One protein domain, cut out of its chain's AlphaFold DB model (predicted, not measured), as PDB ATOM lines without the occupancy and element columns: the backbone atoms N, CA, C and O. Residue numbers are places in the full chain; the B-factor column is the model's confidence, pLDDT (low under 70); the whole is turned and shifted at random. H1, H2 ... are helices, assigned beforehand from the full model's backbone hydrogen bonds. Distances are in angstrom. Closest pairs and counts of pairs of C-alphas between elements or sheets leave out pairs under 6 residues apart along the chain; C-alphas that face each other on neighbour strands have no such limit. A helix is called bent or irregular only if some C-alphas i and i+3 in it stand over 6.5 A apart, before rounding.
ATOM      1  N   ALA A 235     -44.628  53.986 -26.234       85.56
ATOM      2  CA  ALA A 235     -44.196  52.835 -25.443       85.56
ATOM      3  C   ALA A 235     -42.859  52.260 -25.943       85.56
ATOM      4  O   ALA A 235     -42.065  51.755 -25.145       85.56
ATOM      5  N   ALA A 236     -42.589  52.374 -27.250       85.69
ATOM      6  CA  ALA A 236     -41.348  51.912 -27.859       85.69
ATOM      7  C   ALA A 236     -40.117  52.612 -27.279       85.69
ATOM      8  O   ALA A 236     -39.173  51.941 -26.867       85.69
ATOM      9  N   THR A 237     -40.141  53.944 -27.192       86.62
ATOM     10  CA  THR A 237     -39.010  54.737 -26.689       86.62
ATOM     11  C   THR A 237     -38.705  54.390 -25.238       86.62
ATOM     12  O   THR A 237     -37.566  54.070 -24.910       86.62
ATOM     13  N   THR A 238     -39.736  54.309 -24.394       87.81
ATOM     14  CA  THR A 238     -39.579  53.927 -22.983       87.81
ATOM     15  C   THR A 238     -39.016  52.510 -22.825       87.81
ATOM     16  O   THR A 238     -38.164  52.258 -21.967       87.81
ATOM     17  N   ALA A 239     -39.489  51.555 -23.633       88.38
ATOM     18  CA  ALA A 239     -38.981  50.186 -23.601       88.38
ATOM     19  C   ALA A 239     -37.511  50.124 -24.041       88.38
ATOM     20  O   ALA A 239     -36.707  49.472 -23.374       88.38
ATOM     21  N   ILE A 240     -37.160  50.841 -25.111       91.44
ATOM     22  CA  ILE A 240     -35.800  50.935 -25.646       91.44
ATOM     23  C   ILE A 240     -34.849  51.545 -24.616       91.44
ATOM     24  O   ILE A 240     -33.834  50.926 -24.307       91.44
ATOM     25  N   GLU A 241     -35.192  52.686 -24.016       90.25
ATOM     26  CA  GLU A 241     -34.387  53.325 -22.963       90.25
ATOM     27  C   GLU A 241     -34.113  52.365 -21.800       90.25
ATOM     28  O   GLU A 241     -32.978  52.239 -21.326       90.25
ATOM     29  N   LYS A 242     -35.145  51.629 -21.369       91.94
ATOM     30  CA  LYS A 242     -35.024  50.630 -20.307       91.94
ATOM     31  C   LYS A 242     -34.118  49.467 -20.715       91.94
ATOM     32  O   LYS A 242     -33.320  49.008 -19.901       91.94
ATOM     33  N   TRP A 243     -34.232  48.968 -21.943       93.88
ATOM     34  CA  TRP A 243     -33.394  47.871 -22.435       93.88
ATOM     35  C   TRP A 243     -31.932  48.283 -22.594       93.88
ATOM     36  O   TRP A 243     -31.057  47.521 -22.183       93.88
ATOM     37  N   THR A 244     -31.672  49.492 -23.093       91.94
ATOM     38  CA  THR A 244     -30.317  50.050 -23.177       91.94
ATOM     39  C   THR A 244     -29.715  50.225 -21.784       91.94
ATOM     40  O   THR A 244     -28.590  49.790 -21.544       91.94
ATOM     41  N   SER A 245     -30.480  50.777 -20.836       92.50
ATOM     42  CA  SER A 245     -30.034  50.964 -19.444       92.50
ATOM     43  C   SER A 245     -29.702  49.637 -18.758       92.50
ATOM     44  O   SER A 245     -28.713  49.527 -18.038       92.50
ATOM     45  N   ASN A 246     -30.495  48.603 -19.038       93.81
ATOM     46  CA  ASN A 246     -30.280  47.248 -18.535       93.81
ATOM     47  C   ASN A 246     -29.230  46.458 -19.333       93.81
ATOM     48  O   ASN A 246     -29.018  45.281 -19.044       93.81
ATOM     49  N   LYS A 247     -28.580  47.081 -20.323       94.88
ATOM     50  CA  LYS A 247     -27.524  46.487 -21.149       94.88
ATOM     51  C   LYS A 247     -27.942  45.185 -21.851       94.88
ATOM     52  O   LYS A 247     -27.144  44.254 -21.950       94.88
ATOM     53  N   LEU A 248     -29.180  45.111 -22.343       94.44
ATOM     54  CA  LEU A 248     -29.644  43.928 -23.079       94.44
ATOM     55  C   LEU A 248     -28.883  43.765 -24.398       94.44
ATOM     56  O   LEU A 248     -28.486  44.729 -25.048       94.44
ATOM     57  N   LEU A 249     -28.711  42.529 -24.852       94.81
ATOM     58  CA  LEU A 249     -28.111  42.274 -26.159       94.81
ATOM     59  C   LEU A 249     -29.164  42.367 -27.278       94.81
ATOM     60  O   LEU A 249     -30.328  42.025 -27.053       94.81
ATOM     61  N   PRO A 250     -28.778  42.724 -28.522       95.12
ATOM     62  CA  PRO A 250     -29.720  42.849 -29.641       95.12
ATOM     63  C   PRO A 250     -30.605  41.612 -29.859       95.12
ATOM     64  O   PRO A 250     -31.791  41.731 -30.143       95.12
ATOM     65  N   LYS A 251     -30.053  40.407 -29.654       94.75
ATOM     66  CA  LYS A 251     -30.807  39.147 -29.752       94.75
ATOM     67  C   LYS A 251     -31.938  39.060 -28.717       94.75
ATOM     68  O   LYS A 251     -33.019  38.575 -29.038       94.75
ATOM     69  N   GLU A 252     -31.692  39.509 -27.490       95.19
ATOM     70  CA  GLU A 252     -32.671  39.468 -26.398       95.19
ATOM     71  C   GLU A 252     -33.787  40.487 -26.628       95.19
ATOM     72  O   GLU A 252     -34.959  40.190 -26.395       95.19
ATOM     73  N   VAL A 253     -33.431  41.670 -27.138       94.50
ATOM     74  CA  VAL A 253     -34.394  42.706 -27.527       94.50
ATOM     75  C   VAL A 253     -35.280  42.218 -28.672       94.50
ATOM     76  O   VAL A 253     -36.504  42.260 -28.550       94.50
ATOM     77  N   ALA A 254     -34.689  41.652 -29.728       94.56
ATOM     78  CA  ALA A 254     -35.439  41.079 -30.843       94.56
ATOM     79  C   ALA A 254     -36.389  39.963 -30.378       94.56
ATOM     80  O   ALA A 254     -37.547  39.919 -30.791       94.56
ATOM     81  N   GLN A 255     -35.947  39.089 -29.465       94.25
ATOM     82  CA  GLN A 255     -36.806  38.053 -28.889       94.25
ATOM     83  C   GLN A 255     -37.973  38.650 -28.089       94.25
ATOM     84  O   GLN A 255     -39.100  38.170 -28.212       94.25
ATOM     85  N   LYS A 256     -37.736  39.711 -27.306       93.31
ATOM     86  CA  LYS A 256     -38.794  40.413 -26.563       93.31
ATOM     87  C   LYS A 256     -39.813  41.063 -27.501       93.31
ATOM     88  O   LYS A 256     -41.008  40.889 -27.277       93.31
ATOM     89  N   LEU A 257     -39.364  41.734 -28.563       92.06
ATOM     90  CA  LEU A 257     -40.242  42.326 -29.583       92.06
ATOM     91  C   LEU A 257     -41.081  41.260 -30.301       92.06
ATOM     92  O   LEU A 257     -42.297  41.410 -30.402       92.06
ATOM     93  N   LYS A 258     -40.463  40.139 -30.699       92.12
ATOM     94  CA  LYS A 258     -41.161  38.998 -31.315       92.12
ATOM     95  C   LYS A 258     -42.186  38.371 -30.371       92.12
ATOM     96  O   LYS A 258     -43.315  38.121 -30.774       92.12
ATOM     97  N   SER A 259     -41.831  38.175 -29.099       89.25
ATOM     98  CA  SER A 259     -42.763  37.650 -28.086       89.25
ATOM     99  C   SER A 259     -43.939  38.591 -27.800       89.25
ATOM    100  O   SER A 259     -44.994  38.155 -27.345       89.25
ATOM    101  N   ALA A 260     -43.769  39.885 -28.075       83.50
ATOM    102  CA  ALA A 260     -44.814  40.890 -27.959       83.50
ATOM    103  C   ALA A 260     -45.640  41.055 -29.249       83.50
ATOM    104  O   ALA A 260     -46.482  41.943 -29.289       83.50
ATOM    105  N   GLU A 261     -45.420  40.220 -30.275       88.50
ATOM    106  CA  GLU A 261     -46.140  40.259 -31.562       88.50
ATOM    107  C   GLU A 261     -46.077  41.634 -32.254       88.50
ATOM    108  O   GLU A 261     -47.009  42.055 -32.943       88.50
ATOM    109  N   VAL A 262     -44.959  42.345 -32.075       89.50
ATOM    110  CA  VAL A 262     -44.703  43.614 -32.760       89.50
ATOM    111  C   VAL A 262     -44.453  43.326 -34.240       89.50
ATOM    112  O   VAL A 262     -43.541  42.575 -34.575       89.50
ATOM    113  N   SER A 263     -45.259  43.921 -35.122       87.69
ATOM    114  CA  SER A 263     -45.228  43.644 -36.565       87.69
ATOM    115  C   SER A 263     -43.940  44.103 -37.254       87.69
ATOM    116  O   SER A 263     -43.450  43.422 -38.148       87.69
ATOM    117  N   ASP A 264     -43.374  45.231 -36.825       91.62
ATOM    118  CA  ASP A 264     -42.182  45.835 -37.430       91.62
ATOM    119  C   ASP A 264     -40.978  45.772 -36.482       91.62
ATOM    120  O   ASP A 264     -40.509  46.776 -35.940       91.62
ATOM    121  N   VAL A 265     -40.496  44.554 -36.224       93.00
ATOM    122  CA  VAL A 265     -39.336  44.322 -35.349       93.00
ATOM    123  C   VAL A 265     -38.108  45.081 -35.858       93.00
ATOM    124  O   VAL A 265     -37.386  45.661 -35.048       93.00
ATOM    125  N   SER A 266     -37.892  45.135 -37.176       93.94
ATOM    126  CA  SER A 266     -36.710  45.771 -37.763       93.94
ATOM    127  C   SER A 266     -36.651  47.274 -37.479       93.94
ATOM    128  O   SER A 266     -35.616  47.762 -37.021       93.94
ATOM    129  N   LYS A 267     -37.770  48.003 -37.619       94.50
ATOM    130  CA  LYS A 267     -37.853  49.429 -37.257       94.50
ATOM    131  C   LYS A 267     -37.442  49.682 -35.807       94.50
ATOM    132  O   LYS A 267     -36.594  50.536 -35.543       94.50
ATOM    133  N   TYR A 268     -38.005  48.928 -34.861       93.50
ATOM    134  CA  TYR A 268     -37.704  49.118 -33.437       93.50
ATOM    135  C   TYR A 268     -36.301  48.636 -33.056       93.50
ATOM    136  O   TYR A 268     -35.679  49.215 -32.167       93.50
ATOM    137  N   MET A 269     -35.763  47.630 -33.751       96.12
ATOM    138  CA  MET A 269     -34.363  47.229 -33.611       96.12
ATOM    139  C   MET A 269     -33.403  48.308 -34.116       96.12
ATOM    140  O   MET A 269     -32.370  48.526 -33.487       96.12
ATOM    141  N   GLY A 270     -33.750  49.026 -35.187       93.00
ATOM    142  CA  GLY A 270     -33.014  50.212 -35.629       93.00
ATOM    143  C   GLY A 270     -32.953  51.278 -34.538       93.00
ATOM    144  O   GLY A 270     -31.865  51.656 -34.114       93.00
ATOM    145  N   GLN A 271     -34.113  51.668 -33.999       93.75
ATOM    146  CA  GLN A 271     -34.196  52.640 -32.901       93.75
ATOM    147  C   GLN A 271     -33.415  52.189 -31.660       93.75
ATOM    148  O   GLN A 271     -32.707  52.983 -31.049       93.75
ATOM    149  N   TYR A 272     -33.500  50.906 -31.294       95.94
ATOM    150  CA  TYR A 272     -32.735  50.347 -30.181       95.94
ATOM    151  C   TYR A 272     -31.223  50.518 -30.371       95.94
ATOM    152  O   TYR A 272     -30.514  50.948 -29.457       95.94
ATOM    153  N   MET A 273     -30.729  50.186 -31.563       95.88
ATOM    154  CA  MET A 273     -29.308  50.278 -31.879       95.88
ATOM    155  C   MET A 273     -28.821  51.732 -31.878       95.88
ATOM    156  O   MET A 273     -27.740  51.999 -31.349       95.88
ATOM    157  N   GLU A 274     -29.630  52.666 -32.387       94.44
ATOM    158  CA  GLU A 274     -29.327  54.105 -32.408       94.44
ATOM    159  C   GLU A 274     -29.359  54.747 -31.017       94.44
ATOM    160  O   GLU A 274     -28.504  55.573 -30.707       94.44
ATOM    161  N   SER A 275     -30.256  54.303 -30.134       92.25
ATOM    162  CA  SER A 275     -30.364  54.784 -28.747       92.25
ATOM    163  C   SER A 275     -29.268  54.259 -27.807       92.25
ATOM    164  O   SER A 275     -29.419  54.315 -26.589       92.25
ATOM    165  N   GLY A 276     -28.170  53.716 -28.342       92.62
ATOM    166  CA  GLY A 276     -27.021  53.235 -27.568       92.62
ATOM    167  C   GLY A 276     -26.950  51.718 -27.383       92.62
ATOM    168  O   GLY A 276     -25.954  51.224 -26.849       92.62
ATOM    169  N   GLY A 277     -27.932  50.956 -27.878       92.56
ATOM    170  CA  GLY A 277     -27.881  49.492 -27.887       92.56
ATOM    171  C   GLY A 277     -26.679  48.939 -28.662       92.56
ATOM    172  O   GLY A 277     -26.113  47.911 -28.280       92.56
ATOM    173  N   ALA A 278     -26.224  49.658 -29.697       91.56
ATOM    174  CA  ALA A 278     -25.004  49.329 -30.432       91.56
ATOM    175  C   ALA A 278     -23.763  49.340 -29.525       91.56
ATOM    176  O   ALA A 278     -22.995  48.384 -29.533       91.56
ATOM    177  N   ASN A 279     -23.608  50.359 -28.674       91.38
ATOM    178  CA  ASN A 279     -22.458  50.480 -27.773       91.38
ATOM    179  C   ASN A 279     -22.421  49.341 -26.749       91.38
ATOM    180  O   ASN A 279     -21.374  48.729 -26.538       91.38
ATOM    181  N   VAL A 280     -23.576  49.011 -26.161       90.69
ATOM    182  CA  VAL A 280     -23.721  47.862 -25.254       90.69
ATOM    183  C   VAL A 280     -23.271  46.573 -25.946       90.69
ATOM    184  O   VAL A 280     -22.487  45.799 -25.391       90.69
ATOM    185  N   ALA A 281     -23.750  46.356 -27.171       90.50
ATOM    186  CA  ALA A 281     -23.426  45.173 -27.949       90.50
ATOM    187  C   ALA A 281     -21.934  45.114 -28.312       90.50
ATOM    188  O   ALA A 281     -21.309  44.069 -28.144       90.50
ATOM    189  N   PHE A 282     -21.350  46.229 -28.758       92.31
ATOM    190  CA  PHE A 282     -19.948  46.298 -29.163       92.31
ATOM    191  C   PHE A 282     -19.005  46.023 -28.002       92.31
ATOM    192  O   PHE A 282     -18.126  45.184 -28.164       92.31
ATOM    193  N   HIS A 283     -19.221  46.630 -26.830       91.06
ATOM    194  CA  HIS A 283     -18.415  46.325 -25.645       91.06
ATOM    195  C   HIS A 283     -18.445  44.830 -25.327       91.06
ATOM    196  O   HIS A 283     -17.402  44.186 -25.284       91.06
ATOM    197  N   ASN A 284     -19.643  44.244 -25.254       93.50
ATOM    198  CA  ASN A 284     -19.777  42.814 -25.005       93.50
ATOM    199  C   ASN A 284     -19.072  41.954 -26.072       93.50
ATOM    200  O   ASN A 284     -18.478  40.925 -25.754       93.50
ATOM    201  N   TRP A 285     -19.140  42.328 -27.349       93.88
ATOM    202  CA  TRP A 285     -18.535  41.549 -28.431       93.88
ATOM    203  C   TRP A 285     -17.017  41.694 -28.511       93.88
ATOM    204  O   TRP A 285     -16.347  40.719 -28.864       93.88
ATOM    205  N   LEU A 286     -16.484  42.873 -28.186       92.00
ATOM    206  CA  LEU A 286     -15.051  43.128 -28.079       92.00
ATOM    207  C   LEU A 286     -14.458  42.356 -26.897       92.00
ATOM    208  O   LEU A 286     -13.493  41.618 -27.096       92.00
ATOM    209  N   ASP A 287     -15.100  42.411 -25.726       92.62
ATOM    210  CA  ASP A 287     -14.683  41.667 -24.528       92.62
ATOM    211  C   ASP A 287     -14.628  40.155 -24.799       92.62
ATOM    212  O   ASP A 287     -13.679  39.464 -24.429       92.62
ATOM    213  N   ASN A 288     -15.610  39.641 -25.547       92.31
ATOM    214  CA  ASN A 288     -15.687  38.233 -25.940       92.31
ATOM    215  C   ASN A 288     -14.864  37.878 -27.194       92.31
ATOM    216  O   ASN A 288     -14.945  36.746 -27.686       92.31
ATOM    217  N   LYS A 289     -14.102  38.823 -27.757       92.44
ATOM    218  CA  LYS A 289     -13.277  38.640 -28.966       92.44
ATOM    219  C   LYS A 289     -14.026  37.967 -30.125       92.44
ATOM    220  O   LYS A 289     -13.511  37.050 -30.794       92.44
ATOM    221  N   LEU A 290     -15.274  38.388 -30.340       90.94
ATOM    222  CA  LEU A 290     -16.114  37.868 -31.416       90.94
ATOM    223  C   LEU A 290     -15.585  38.318 -32.777       90.94
ATOM    224  O   LEU A 290     -15.084  39.419 -32.941       90.94
ATOM    225  N   LEU A 291     -15.685  37.434 -33.769       89.50
ATOM    226  CA  LEU A 291     -15.259  37.740 -35.131       89.50
ATOM    227  C   LEU A 291     -16.359  38.500 -35.892       89.50
ATOM    228  O   LEU A 291     -17.539  38.195 -35.687       89.50
ATOM    229  N   PRO A 292     -15.995  39.378 -36.851       89.12
ATOM    230  CA  PRO A 292     -16.955  40.154 -37.643       89.12
ATOM    231  C   PRO A 292     -18.070  39.315 -38.286       89.12
ATOM    232  O   PRO A 292     -19.232  39.699 -38.272       89.12
ATOM    233  N   GLN A 293     -17.741  38.123 -38.790       88.38
ATOM    234  CA  GLN A 293     -18.703  37.214 -39.429       88.38
ATOM    235  C   GLN A 293     -19.789  36.726 -38.461       88.38
ATOM    236  O   GLN A 293     -20.966  36.668 -38.814       88.38
ATOM    237  N   HIS A 294     -19.408  36.411 -37.220       91.81
ATOM    238  CA  HIS A 294     -20.360  35.994 -36.192       91.81
ATOM    239  C   HIS A 294     -21.253  37.156 -35.759       91.81
ATOM    240  O   HIS A 294     -22.424  36.946 -35.455       91.81
ATOM    241  N   ILE A 295     -20.718  38.376 -35.751       91.88
ATOM    242  CA  ILE A 295     -21.476  39.581 -35.412       91.88
ATOM    243  C   ILE A 295     -22.488  39.900 -36.508       91.88
ATOM    244  O   ILE A 295     -23.665  40.063 -36.197       91.88
ATOM    245  N   ALA A 296     -22.076  39.881 -37.777       90.69
ATOM    246  CA  ALA A 296     -22.979  40.069 -38.910       90.69
ATOM    247  C   ALA A 296     -24.143  39.061 -38.872       90.69
ATOM    248  O   ALA A 296     -25.301  39.439 -39.048       90.69
ATOM    249  N   LEU A 297     -23.861  37.793 -38.547       92.25
ATOM    250  CA  LEU A 297     -24.898  36.775 -38.368       92.25
ATOM    251  C   LEU A 297     -25.820  37.079 -37.175       92.25
ATOM    252  O   LEU A 297     -27.036  36.948 -37.295       92.25
ATOM    253  N   LYS A 298     -25.271  37.506 -36.029       93.81
ATOM    254  CA  LYS A 298     -26.070  37.892 -34.852       93.81
ATOM    255  C   LYS A 298     -26.978  39.092 -35.138       93.81
ATOM    256  O   LYS A 298     -28.136  39.053 -34.738       93.81
ATOM    257  N   LEU A 299     -26.473  40.111 -35.835       93.06
ATOM    258  CA  LEU A 299     -27.237  41.290 -36.255       93.06
ATOM    259  C   LEU A 299     -28.352  40.909 -37.234       93.06
ATOM    260  O   LEU A 299     -29.499  41.295 -37.028       93.06
ATOM    261  N   LYS A 300     -28.041  40.068 -38.231       93.50
ATOM    262  CA  LYS A 300     -29.025  39.540 -39.183       93.50
ATOM    263  C   LYS A 300     -30.138  38.759 -38.483       93.50
ATOM    264  O   LYS A 300     -31.310  38.996 -38.743       93.50
ATOM    265  N   ASN A 301     -29.782  37.865 -37.561       92.69
ATOM    266  CA  ASN A 301     -30.754  37.063 -36.809       92.69
ATOM    267  C   ASN A 301     -31.618  37.906 -35.856       92.69
ATOM    268  O   ASN A 301     -32.718  37.491 -35.489       92.69
ATOM    269  N   ALA A 302     -31.112  39.068 -35.438       92.50
ATOM    270  CA  ALA A 302     -31.837  40.045 -34.638       92.50
ATOM    271  C   ALA A 302     -32.628  41.055 -35.491       92.50
ATOM    272  O   ALA A 302     -33.204  41.970 -34.918       92.50
ATOM    273  N   GLU A 303     -32.663  40.901 -36.821       94.62
ATOM    274  CA  GLU A 303     -33.378  41.790 -37.756       94.62
ATOM    275  C   GLU A 303     -32.950  43.263 -37.662       94.62
ATOM    276  O   GLU A 303     -33.726  44.178 -37.937       94.62
ATOM    277  N   VAL A 304     -31.689  43.498 -37.286       94.44
ATOM    278  CA  VAL A 304     -31.129  44.848 -37.221       94.44
ATOM    279  C   VAL A 304     -31.036  45.423 -38.642       94.44
ATOM    280  O   VAL A 304     -30.398  44.794 -39.495       94.44
ATOM    281  N   PRO A 305     -31.645  46.595 -38.914       92.88
ATOM    282  CA  PRO A 305     -31.511  47.261 -40.204       92.88
ATOM    283  C   PRO A 305     -30.079  47.773 -40.392       92.88
ATOM    284  O   PRO A 305     -29.345  47.953 -39.423       92.88
ATOM    285  N   ASP A 306     -29.663  48.000 -41.638       92.81
ATOM    286  CA  ASP A 306     -28.351  48.571 -41.973       92.81
ATOM    287  C   ASP A 306     -27.158  47.877 -41.294       92.81
ATOM    288  O   ASP A 306     -26.286  48.518 -40.705       92.81
ATOM    289  N   ILE A 307     -27.077  46.545 -41.404       93.12
ATOM    290  CA  ILE A 307     -25.982  45.741 -40.827       93.12
ATOM    291  C   ILE A 307     -24.609  46.340 -41.167       93.12
ATOM    292  O   ILE A 307     -23.745  46.411 -40.295       93.12
ATOM    293  N   SER A 308     -24.416  46.837 -42.393       91.12
ATOM    294  CA  SER A 308     -23.151  47.447 -42.816       91.12
ATOM    295  C   SER A 308     -22.755  48.673 -41.976       91.12
ATOM    296  O   SER A 308     -21.596  48.775 -41.573       91.12
ATOM    297  N   LYS A 309     -23.707  49.548 -41.608       94.38
ATOM    298  CA  LYS A 309     -23.472  50.712 -40.727       94.38
ATOM    299  C   LYS A 309     -22.894  50.261 -39.385       94.38
ATOM    300  O   LYS A 309     -21.835  50.732 -38.970       94.38
ATOM    301  N   TYR A 310     -23.552  49.302 -38.732       92.88
ATOM    302  CA  TYR A 310     -23.133  48.804 -37.418       92.88
ATOM    303  C   TYR A 310     -21.857  47.958 -37.480       92.88
ATOM    304  O   TYR A 310     -21.047  47.999 -36.556       92.88
ATOM    305  N   MET A 311     -21.629  47.236 -38.579       92.00
ATOM    306  CA  MET A 311     -20.366  46.538 -38.817       92.00
ATOM    307  C   MET A 311     -19.199  47.516 -38.973       92.00
ATOM    308  O   MET A 311     -18.129  47.253 -38.431       92.00
ATOM    309  N   GLY A 312     -19.398  48.650 -39.651       89.06
ATOM    310  CA  GLY A 312     -18.403  49.723 -39.721       89.06
ATOM    311  C   GLY A 312     -18.039  50.258 -38.337       89.06
ATOM    312  O   GLY A 312     -16.868  50.257 -37.968       89.06
ATOM    313  N   GLN A 313     -19.049  50.600 -37.530       92.38
ATOM    314  CA  GLN A 313     -18.844  51.081 -36.158       92.38
ATOM    315  C   GLN A 313     -18.112  50.060 -35.275       92.38
ATOM    316  O   GLN A 313     -17.194  50.424 -34.545       92.38
ATOM    317  N   TYR A 314     -18.472  48.776 -35.363       92.88
ATOM    318  CA  TYR A 314     -17.775  47.713 -34.636       92.88
ATOM    319  C   TYR A 314     -16.297  47.600 -35.046       92.88
ATOM    320  O   TYR A 314     -15.420  47.429 -34.194       92.88
ATOM    321  N   MET A 315     -16.008  47.684 -36.348       90.88
ATOM    322  CA  MET A 315     -14.638  47.611 -36.859       90.88
ATOM    323  C   MET A 315     -13.797  48.795 -36.378       90.88
ATOM    324  O   MET A 315     -12.665  48.579 -35.938       90.88
ATOM    325  N   ASP A 316     -14.375  49.997 -36.384       90.12
ATOM    326  CA  ASP A 316     -13.757  51.221 -35.867       90.12
ATOM    327  C   ASP A 316     -13.546  51.183 -34.344       90.12
ATOM    328  O   ASP A 316     -12.529  51.667 -33.854       90.12
ATOM    329  N   ALA A 317     -14.442  50.535 -33.594       89.88
ATOM    330  CA  ALA A 317     -14.345  50.383 -32.140       89.88
ATOM    331  C   ALA A 317     -13.280  49.366 -31.669       89.88
ATOM    332  O   ALA A 317     -13.147  49.126 -30.471       89.88
ATOM    333  N   GLY A 318     -12.527  48.747 -32.585       88.00
ATOM    334  CA  GLY A 318     -11.470  47.777 -32.266       88.00
ATOM    335  C   GLY A 318     -11.714  46.372 -32.817       88.00
ATOM    336  O   GLY A 318     -10.833  45.514 -32.738       88.00
ATOM    337  N   GLY A 319     -12.861  46.128 -33.458       88.69
ATOM    338  CA  GLY A 319     -13.152  44.857 -34.121       88.69
ATOM    339  C   GLY A 319     -12.141  44.502 -35.213       88.69
ATOM    340  O   GLY A 319     -11.823  43.325 -35.413       88.69
ATOM    341  N   ALA A 320     -11.571  45.519 -35.872       84.38
ATOM    342  CA  ALA A 320     -10.490  45.341 -36.832       84.38
ATOM    343  C   ALA A 320      -9.258  44.692 -36.187       84.38
ATOM    344  O   ALA A 320      -8.744  43.710 -36.719       84.38
ATOM    345  N   ALA A 321      -8.824  45.174 -35.017       82.69
ATOM    346  CA  ALA A 321      -7.669  44.624 -34.311       82.69
ATOM    347  C   ALA A 321      -7.888  43.146 -33.956       82.69
ATOM    348  O   ALA A 321      -7.055  42.309 -34.287       82.69
ATOM    349  N   ILE A 322      -9.060  42.797 -33.416       84.56
ATOM    350  CA  ILE A 322      -9.413  41.411 -33.061       84.56
ATOM    351  C   ILE A 322      -9.411  40.495 -34.293       84.56
ATOM    352  O   ILE A 322      -8.913  39.365 -34.245       84.56
ATOM    353  N   ALA A 323      -9.964  40.971 -35.412       81.31
ATOM    354  CA  ALA A 323      -9.985  40.218 -36.659       81.31
ATOM    355  C   ALA A 323      -8.569  39.969 -37.203       81.31
ATOM    356  O   ALA A 323      -8.309  38.892 -37.744       81.31
ATOM    357  N   LEU A 324      -7.670  40.942 -37.054       77.38
ATOM    358  CA  LEU A 324      -6.279  40.857 -37.492       77.38
ATOM    359  C   LEU A 324      -5.469  39.949 -36.557       77.38
ATOM    360  O   LEU A 324      -4.832  39.017 -37.041       77.38
ATOM    361  N   GLU A 325      -5.569  40.128 -35.238       77.19
ATOM    362  CA  GLU A 325      -4.880  39.320 -34.222       77.19
ATOM    363  C   GLU A 325      -5.185  37.828 -34.362       77.19
ATOM    364  O   GLU A 325      -4.265  37.016 -34.476       77.19
ATOM    365  N   LYS A 326      -6.470  37.448 -34.444       77.69
ATOM    366  CA  LYS A 326      -6.850  36.033 -34.604       77.69
ATOM    367  C   LYS A 326      -6.308  35.412 -35.886       77.69
ATOM    368  O   LYS A 326      -6.102  34.205 -35.923       77.69
ATOM    369  N   ARG A 327      -6.112  36.203 -36.943       68.56
ATOM    370  CA  ARG A 327      -5.636  35.715 -38.248       68.56
ATOM    371  C   ARG A 327      -4.121  35.703 -38.352       68.56
ATOM    372  O   ARG A 327      -3.574  34.858 -39.052       68.56
ATOM    373  N   ILE A 328      -3.455  36.622 -37.663       59.75
ATOM    374  CA  ILE A 328      -2.001  36.655 -37.547       59.75
ATOM    375  C   ILE A 328      -1.537  35.524 -36.629       59.75
ATOM    376  O   ILE A 328      -0.520  34.910 -36.922       59.75
ATOM    377  N   GLY A 329      -2.279  35.190 -35.570       60.34
ATOM    378  CA  GLY A 329      -1.962  34.072 -34.673       60.34
ATOM    379  C   GLY A 329      -2.112  32.674 -35.290       60.34
ATOM    380  O   GLY A 329      -1.769  31.693 -34.639       60.34
ATOM    381  N   LEU A 330      -2.613  32.558 -36.527       64.81
ATOM    382  CA  LEU A 330      -2.708  31.269 -37.208       64.81
ATOM    383  C   LEU A 330      -1.318  30.787 -37.663       64.81
ATOM    384  O   LEU A 330      -0.532  31.593 -38.166       64.81
ATOM    385  N   PRO A 331      -1.033  29.472 -37.573       62.94
ATOM    386  CA  PRO A 331       0.227  28.891 -38.047       62.94
ATOM    387  C   PRO A 331       0.442  29.105 -39.552       62.94
ATOM    388  O   PRO A 331       1.573  29.135 -40.023       62.94
ATOM    389  N   ARG A 332      -0.644  29.324 -40.304       71.44
ATOM    390  CA  ARG A 332      -0.607  29.786 -41.689       71.44
ATOM    391  C   ARG A 332      -1.325  31.137 -41.777       71.44
ATOM    392  O   ARG A 332      -2.551  31.159 -41.632       71.44
ATOM    393  N   PRO A 333      -0.611  32.257 -41.993       70.38
ATOM    394  CA  PRO A 333      -1.266  33.543 -42.188       70.38
ATOM    395  C   PRO A 333      -2.153  33.469 -43.434       70.38
ATOM    396  O   PRO A 333      -1.729  32.973 -44.479       70.38
ATOM    397  N   LEU A 334      -3.395  33.943 -43.312       75.88
ATOM    398  CA  LEU A 334      -4.334  33.961 -44.435       75.88
ATOM    399  C   LEU A 334      -3.789  34.823 -45.581       75.88
ATOM    400  O   LEU A 334      -3.044  35.779 -45.365       75.88
ATOM    401  N   LEU A 335      -4.167  34.486 -46.811       81.44
ATOM    402  CA  LEU A 335      -3.851  35.331 -47.957       81.44
ATOM    403  C   LEU A 335      -4.701  36.610 -47.905       81.44
ATOM    404  O   LEU A 335      -5.869  36.548 -47.505       81.44
ATOM    405  N   PRO A 336      -4.176  37.767 -48.341       80.88
ATOM    406  CA  PRO A 336      -4.948  39.004 -48.360       80.88
ATOM    407  C   PRO A 336      -6.276  38.904 -49.116       80.88
ATOM    408  O   PRO A 336      -7.276  39.443 -48.646       80.88
ATOM    409  N   GLN A 337      -6.332  38.146 -50.216       83.88
ATOM    410  CA  GLN A 337      -7.571  37.889 -50.961       83.88
ATOM    411  C   GLN A 337      -8.621  37.173 -50.102       83.88
ATOM    412  O   GLN A 337      -9.806  37.496 -50.155       83.88
ATOM    413  N   GLU A 338      -8.193  36.241 -49.250       82.31
ATOM    414  CA  GLU A 338      -9.087  35.536 -48.333       82.31
ATOM    415  C   GLU A 338      -9.558  36.447 -47.189       82.31
ATOM    416  O   GLU A 338     -10.680  36.323 -46.687       82.31
ATOM    417  N   VAL A 339      -8.730  37.416 -46.786       80.56
ATOM    418  CA  VAL A 339      -9.152  38.468 -45.855       80.56
ATOM    419  C   VAL A 339     -10.204  39.372 -46.478       80.56
ATOM    420  O   VAL A 339     -11.238  39.585 -45.845       80.56
ATOM    421  N   VAL A 340     -10.001  39.807 -47.724       85.25
ATOM    422  CA  VAL A 340     -10.979  40.598 -48.486       85.25
ATOM    423  C   VAL A 340     -12.309  39.853 -48.578       85.25
ATOM    424  O   VAL A 340     -13.327  40.380 -48.133       85.25
ATOM    425  N   PHE A 341     -12.297  38.606 -49.062       82.88
ATOM    426  CA  PHE A 341     -13.506  37.796 -49.243       82.88
ATOM    427  C   PHE A 341     -14.307  37.659 -47.944       82.88
ATOM    428  O   PHE A 341     -15.524  37.829 -47.911       82.88
ATOM    429  N   ARG A 342     -13.615  37.403 -46.832       79.12
ATOM    430  CA  ARG A 342     -14.254  37.225 -45.525       79.12
ATOM    431  C   ARG A 342     -14.777  38.530 -44.910       79.12
ATOM    432  O   ARG A 342     -15.723  38.477 -44.126       79.12
ATOM    433  N   LEU A 343     -14.159  39.676 -45.208       82.31
ATOM    434  CA  LEU A 343     -14.666  40.995 -44.802       82.31
ATOM    435  C   LEU A 343     -15.875  41.402 -45.659       82.31
ATOM    436  O   LEU A 343     -16.867  41.881 -45.111       82.31
ATOM    437  N   GLN A 344     -15.845  41.104 -46.963       85.56
ATOM    438  CA  GLN A 344     -16.985  41.264 -47.872       85.56
ATOM    439  C   GLN A 344     -18.174  40.410 -47.423       85.56
ATOM    440  O   GLN A 344     -19.283  40.920 -47.295       85.56
ATOM    441  N   SER A 345     -17.941  39.137 -47.080       76.88
ATOM    442  CA  SER A 345     -18.998  38.244 -46.588       76.88
ATOM    443  C   SER A 345     -19.631  38.733 -45.279       76.88
ATOM    444  O   SER A 345     -20.771  38.394 -44.977       76.88
ATOM    445  N   ALA A 346     -18.888  39.509 -44.483       76.94
ATOM    446  CA  ALA A 346     -19.362  40.120 -43.242       76.94
ATOM    447  C   ALA A 346     -19.988  41.515 -43.446       76.94
ATOM    448  O   ALA A 346     -20.336  42.158 -42.461       76.94
ATOM    449  N   GLN A 347     -20.133  41.979 -44.695       85.31
ATOM    450  CA  GLN A 347     -20.696  43.287 -45.057       85.31
ATOM    451  C   GLN A 347     -19.972  44.481 -44.413       85.31
ATOM    452  O   GLN A 347     -20.581  45.517 -44.132       85.31
ATOM    453  N   VAL A 348     -18.666  44.342 -44.170       83.50
ATOM    454  CA  VAL A 348     -17.849  45.429 -43.624       83.50
ATOM    455  C   VAL A 348     -17.738  46.546 -44.673       83.50
ATOM    456  O   VAL A 348     -17.279  46.267 -45.784       83.50
ATOM    457  N   PRO A 349     -18.146  47.790 -44.361       83.00
ATOM    458  CA  PRO A 349     -17.977  48.916 -45.273       83.00
ATOM    459  C   PRO A 349     -16.500  49.312 -45.360       83.00
ATOM    460  O   PRO A 349     -15.751  49.092 -44.415       83.00
ATOM    461  N   ASP A 350     -16.088  49.907 -46.481       87.00
ATOM    462  CA  ASP A 350     -14.727  50.433 -46.686       87.00
ATOM    463  C   ASP A 350     -13.606  49.441 -46.308       87.00
ATOM    464  O   ASP A 350     -12.743  49.676 -45.464       87.00
ATOM    465  N   ILE A 351     -13.625  48.268 -46.944       86.19
ATOM    466  CA  ILE A 351     -12.683  47.176 -46.657       86.19
ATOM    467  C   ILE A 351     -11.223  47.620 -46.848       86.19
ATOM    468  O   ILE A 351     -10.335  47.180 -46.114       86.19
ATOM    469  N   ASN A 352     -10.973  48.531 -47.792       87.56
ATOM    470  CA  ASN A 352      -9.638  49.043 -48.096       87.56
ATOM    471  C   ASN A 352      -9.001  49.762 -46.898       87.56
ATOM    472  O   ASN A 352      -7.804  49.580 -46.655       87.56
ATOM    473  N   LYS A 353      -9.798  50.493 -46.103       89.81
ATOM    474  CA  LYS A 353      -9.358  51.120 -44.847       89.81
ATOM    475  C   LYS A 353      -8.719  50.110 -43.893       89.81
ATOM    476  O   LYS A 353      -7.661  50.379 -43.326       89.81
ATOM    477  N   TYR A 354      -9.317  48.926 -43.760       83.25
ATOM    478  CA  TYR A 354      -8.864  47.886 -42.828       83.25
ATOM    479  C   TYR A 354      -7.804  46.948 -43.416       83.25
ATOM    480  O   TYR A 354      -7.035  46.334 -42.673       83.25
ATOM    481  N   LEU A 355      -7.723  46.839 -44.745       83.50
ATOM    482  CA  LEU A 355      -6.710  46.022 -45.413       83.50
ATOM    483  C   LEU A 355      -5.322  46.658 -45.395       83.50
ATOM    484  O   LEU A 355      -4.333  45.935 -45.314       83.50
ATOM    485  N   LYS A 356      -5.216  47.989 -45.446       86.12
ATOM    486  CA  LYS A 356      -3.914  48.676 -45.469       86.12
ATOM    487  C   LYS A 356      -3.027  48.319 -44.254       86.12
ATOM    488  O   LYS A 356      -1.875  47.935 -44.473       86.12
ATOM    489  N   PRO A 357      -3.533  48.329 -43.002       82.25
ATOM    490  CA  PRO A 357      -2.789  47.810 -41.851       82.25
ATOM    491  C   PRO A 357      -2.454  46.317 -41.970       82.25
ATOM    492  O   PRO A 357      -1.351  45.904 -41.616       82.25
ATOM    493  N   TYR A 358      -3.377  45.506 -42.502       80.75
ATOM    494  CA  TYR A 358      -3.161  44.067 -42.667       80.75
ATOM    495  C   TYR A 358      -2.008  43.754 -43.617       80.75
ATOM    496  O   TYR A 358      -1.147  42.958 -43.262       80.75
ATOM    497  N   TYR A 359      -1.950  44.396 -44.787       82.88
ATOM    498  CA  TYR A 359      -0.870  44.196 -45.756       82.88
ATOM    499  C   TYR A 359       0.502  44.509 -45.154       82.88
ATOM    500  O   TYR A 359       1.445  43.741 -45.341       82.88
ATOM    501  N   SER A 360       0.603  45.596 -44.380       83.38
ATOM    502  CA  SER A 360       1.843  45.961 -43.690       83.38
ATOM    503  C   SER A 360       2.278  44.888 -42.685       83.38
ATOM    504  O   SER A 360       3.450  44.510 -42.646       83.38
ATOM    505  N   MET A 361       1.341  44.346 -41.903       79.69
ATOM    506  CA  MET A 361       1.629  43.283 -40.934       79.69
ATOM    507  C   MET A 361       1.928  41.934 -41.595       79.69
ATOM    508  O   MET A 361       2.853  41.236 -41.184       79.69
ATOM    509  N   TRP A 362       1.177  41.573 -42.633       80.94
ATOM    510  CA  TRP A 362       1.358  40.330 -43.379       80.94
ATOM    511  C   TRP A 362       2.732  40.285 -44.049       80.94
ATOM    512  O   TRP A 362       3.430  39.283 -43.921       80.94
ATOM    513  N   GLY A 363       3.168  41.392 -44.664       81.69
ATOM    514  CA  GLY A 363       4.513  41.509 -45.233       81.69
ATOM    515  C   GLY A 363       5.618  41.289 -44.195       81.69
ATOM    516  O   GLY A 363       6.538  40.513 -44.440       81.69
ATOM    517  N   LYS A 364       5.495  41.886 -42.999       82.38
ATOM    518  CA  LYS A 364       6.450  41.658 -41.896       82.38
ATOM    519  C   LYS A 364       6.512  40.186 -41.483       82.38
ATOM    520  O   LYS A 364       7.602  39.647 -41.314       82.38
ATOM    521  N   LYS A 365       5.357  39.525 -41.374       77.50
ATOM    522  CA  LYS A 365       5.278  38.116 -40.971       77.50
ATOM    523  C   LYS A 365       5.815  37.152 -42.033       77.50
ATOM    524  O   LYS A 365       6.417  36.146 -41.685       77.50
ATOM    525  N   GLN A 366       5.644  37.463 -43.319       77.44
ATOM    526  CA  GLN A 366       6.268  36.696 -44.404       77.44
ATOM    527  C   GLN A 366       7.797  36.764 -44.325       77.44
ATOM    528  O   GLN A 366       8.455  35.734 -44.408       77.44
ATOM    529  N   VAL A 367       8.363  37.952 -44.082       78.06
ATOM    530  CA  VAL A 367       9.817  38.117 -43.903       78.06
ATOM    531  C   VAL A 367      10.330  37.315 -42.704       78.06
ATOM    532  O   VAL A 367      11.380  36.687 -42.796       78.06
ATOM    533  N   GLU A 368       9.594  37.307 -41.592       78.88
ATOM    534  CA  GLU A 368       9.933  36.519 -40.402       78.88
ATOM    535  C   GLU A 368       9.914  35.008 -40.683       78.88
ATOM    536  O   GLU A 368      10.872  34.312 -40.351       78.88
ATOM    537  N   LEU A 369       8.882  34.512 -41.373       76.12
ATOM    538  CA  LEU A 369       8.797  33.110 -41.786       76.12
ATOM    539  C   LEU A 369       9.938  32.726 -42.734       76.12
ATOM    540  O   LEU A 369      10.568  31.690 -42.533       76.12
ATOM    541  N   CYS A 370      10.258  33.569 -43.718       72.06
ATOM    542  CA  CYS A 370      11.389  33.338 -44.615       72.06
ATOM    543  C   CYS A 370      12.720  33.264 -43.855       72.06
ATOM    544  O   CYS A 370      13.514  32.377 -44.140       72.06
ATOM    545  N   ARG A 371      12.941  34.137 -42.859       77.50
ATOM    546  CA  ARG A 371      14.143  34.103 -42.007       77.50
ATOM    547  C   ARG A 371      14.226  32.870 -41.113       77.50
ATOM    548  O   ARG A 371      15.320  32.470 -40.758       77.50
ATOM    549  N   SER A 372      13.091  32.301 -40.710       74.19
ATOM    550  CA  SER A 372      13.068  31.074 -39.901       74.19
ATOM    551  C   SER A 372      13.326  29.797 -40.710       74.19
ATOM    552  O   SER A 372      13.572  28.747 -40.127       74.19
ATOM    553  N   LEU A 373      13.225  29.885 -42.041       70.94
ATOM    554  CA  LEU A 373      13.426  28.773 -42.973       70.94
ATOM    555  C   LEU A 373      14.812  28.793 -43.642       70.94
ATOM    556  O   LEU A 373      15.210  27.771 -44.198       70.94
ATOM    557  N   SER A 374      15.502  29.939 -43.621       61.09
ATOM    558  CA  SER A 374      16.902  30.121 -44.040       61.09
ATOM    559  C   SER A 374      17.858  29.849 -42.893       61.09
ATOM    560  O   SER A 374      18.884  29.181 -43.136       61.09
TER     561      SER A 374
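This is residues 235 to 374 of the 374 residues of an uncharacterized protein of Phytophthora fragariae (UniProt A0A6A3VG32). This is a long rod of three helical hairpins in a row, H2 with H3a, H4 with H5a and H6 with H7; H1 packs on H3a at one end, and H7 runs out to the other. H3 and H5 are sharply bent. The 140 printed residues have seven named helices, H1 to H7 in order, and no named strand: all helix, mostly crossed packing. The whole is loose, with a radius of gyration of the C-alphas of 18.0 A and spans of 67 by 23 by 21 A.

Start at H7, residues 351 to 373, with a kink of 31 degrees near residue 358. H6, residues 336 to 345, touches its residues 351 to 359 alone in a hairpin; the closest C-alphas, of Leu 343 and Ile 351, are 6.8 A apart. H4, residues 292 to 301, touches H6 only at their ends, closest at C-alphas 293 and 345, 7.2 A. By hydrogen bonds H5, residues 307 to 328, and H3, residues 265 to 287, were each assigned as one helix, but C-alphas 317 and 320 are 7.9 A apart and C-alphas 275 and 278 7.8 A: both are bent. Arms H5a, residues 307 to 317, and H5b, residues 320 to 328, stand about perpendicular at 79 degrees; H3a, residues 265 to 275, and H3b, residues 278 to 287, at 78 degrees. H1, residues 235 to 245, touches H3a, closest at C-alphas 240 and 272, 5.5 A. H2, residues 250 to 259, touches H3a in a hairpin, closest at C-alphas 257 and 265, 6.2 A. Every O i to N i+4 pair is within hydrogen-bond range in H1, H2, H3a, H3b, H4, H5a and H6, against 4 of 5 in H5b and 17 of 19 in H7.

Find C-alpha 235 at (-44.196, 52.835, -25.443), where H1 begins its 15.5 A. H7 runs 32.2 A to C-alpha 373 at (13.426, 28.773, -42.973).

The farthest C-alphas, of Ala 235 and Ser 374, are 67.8 A apart. The printed part has no cut and no long link; residues 327 to 331 and 374 are under pLDDT 70.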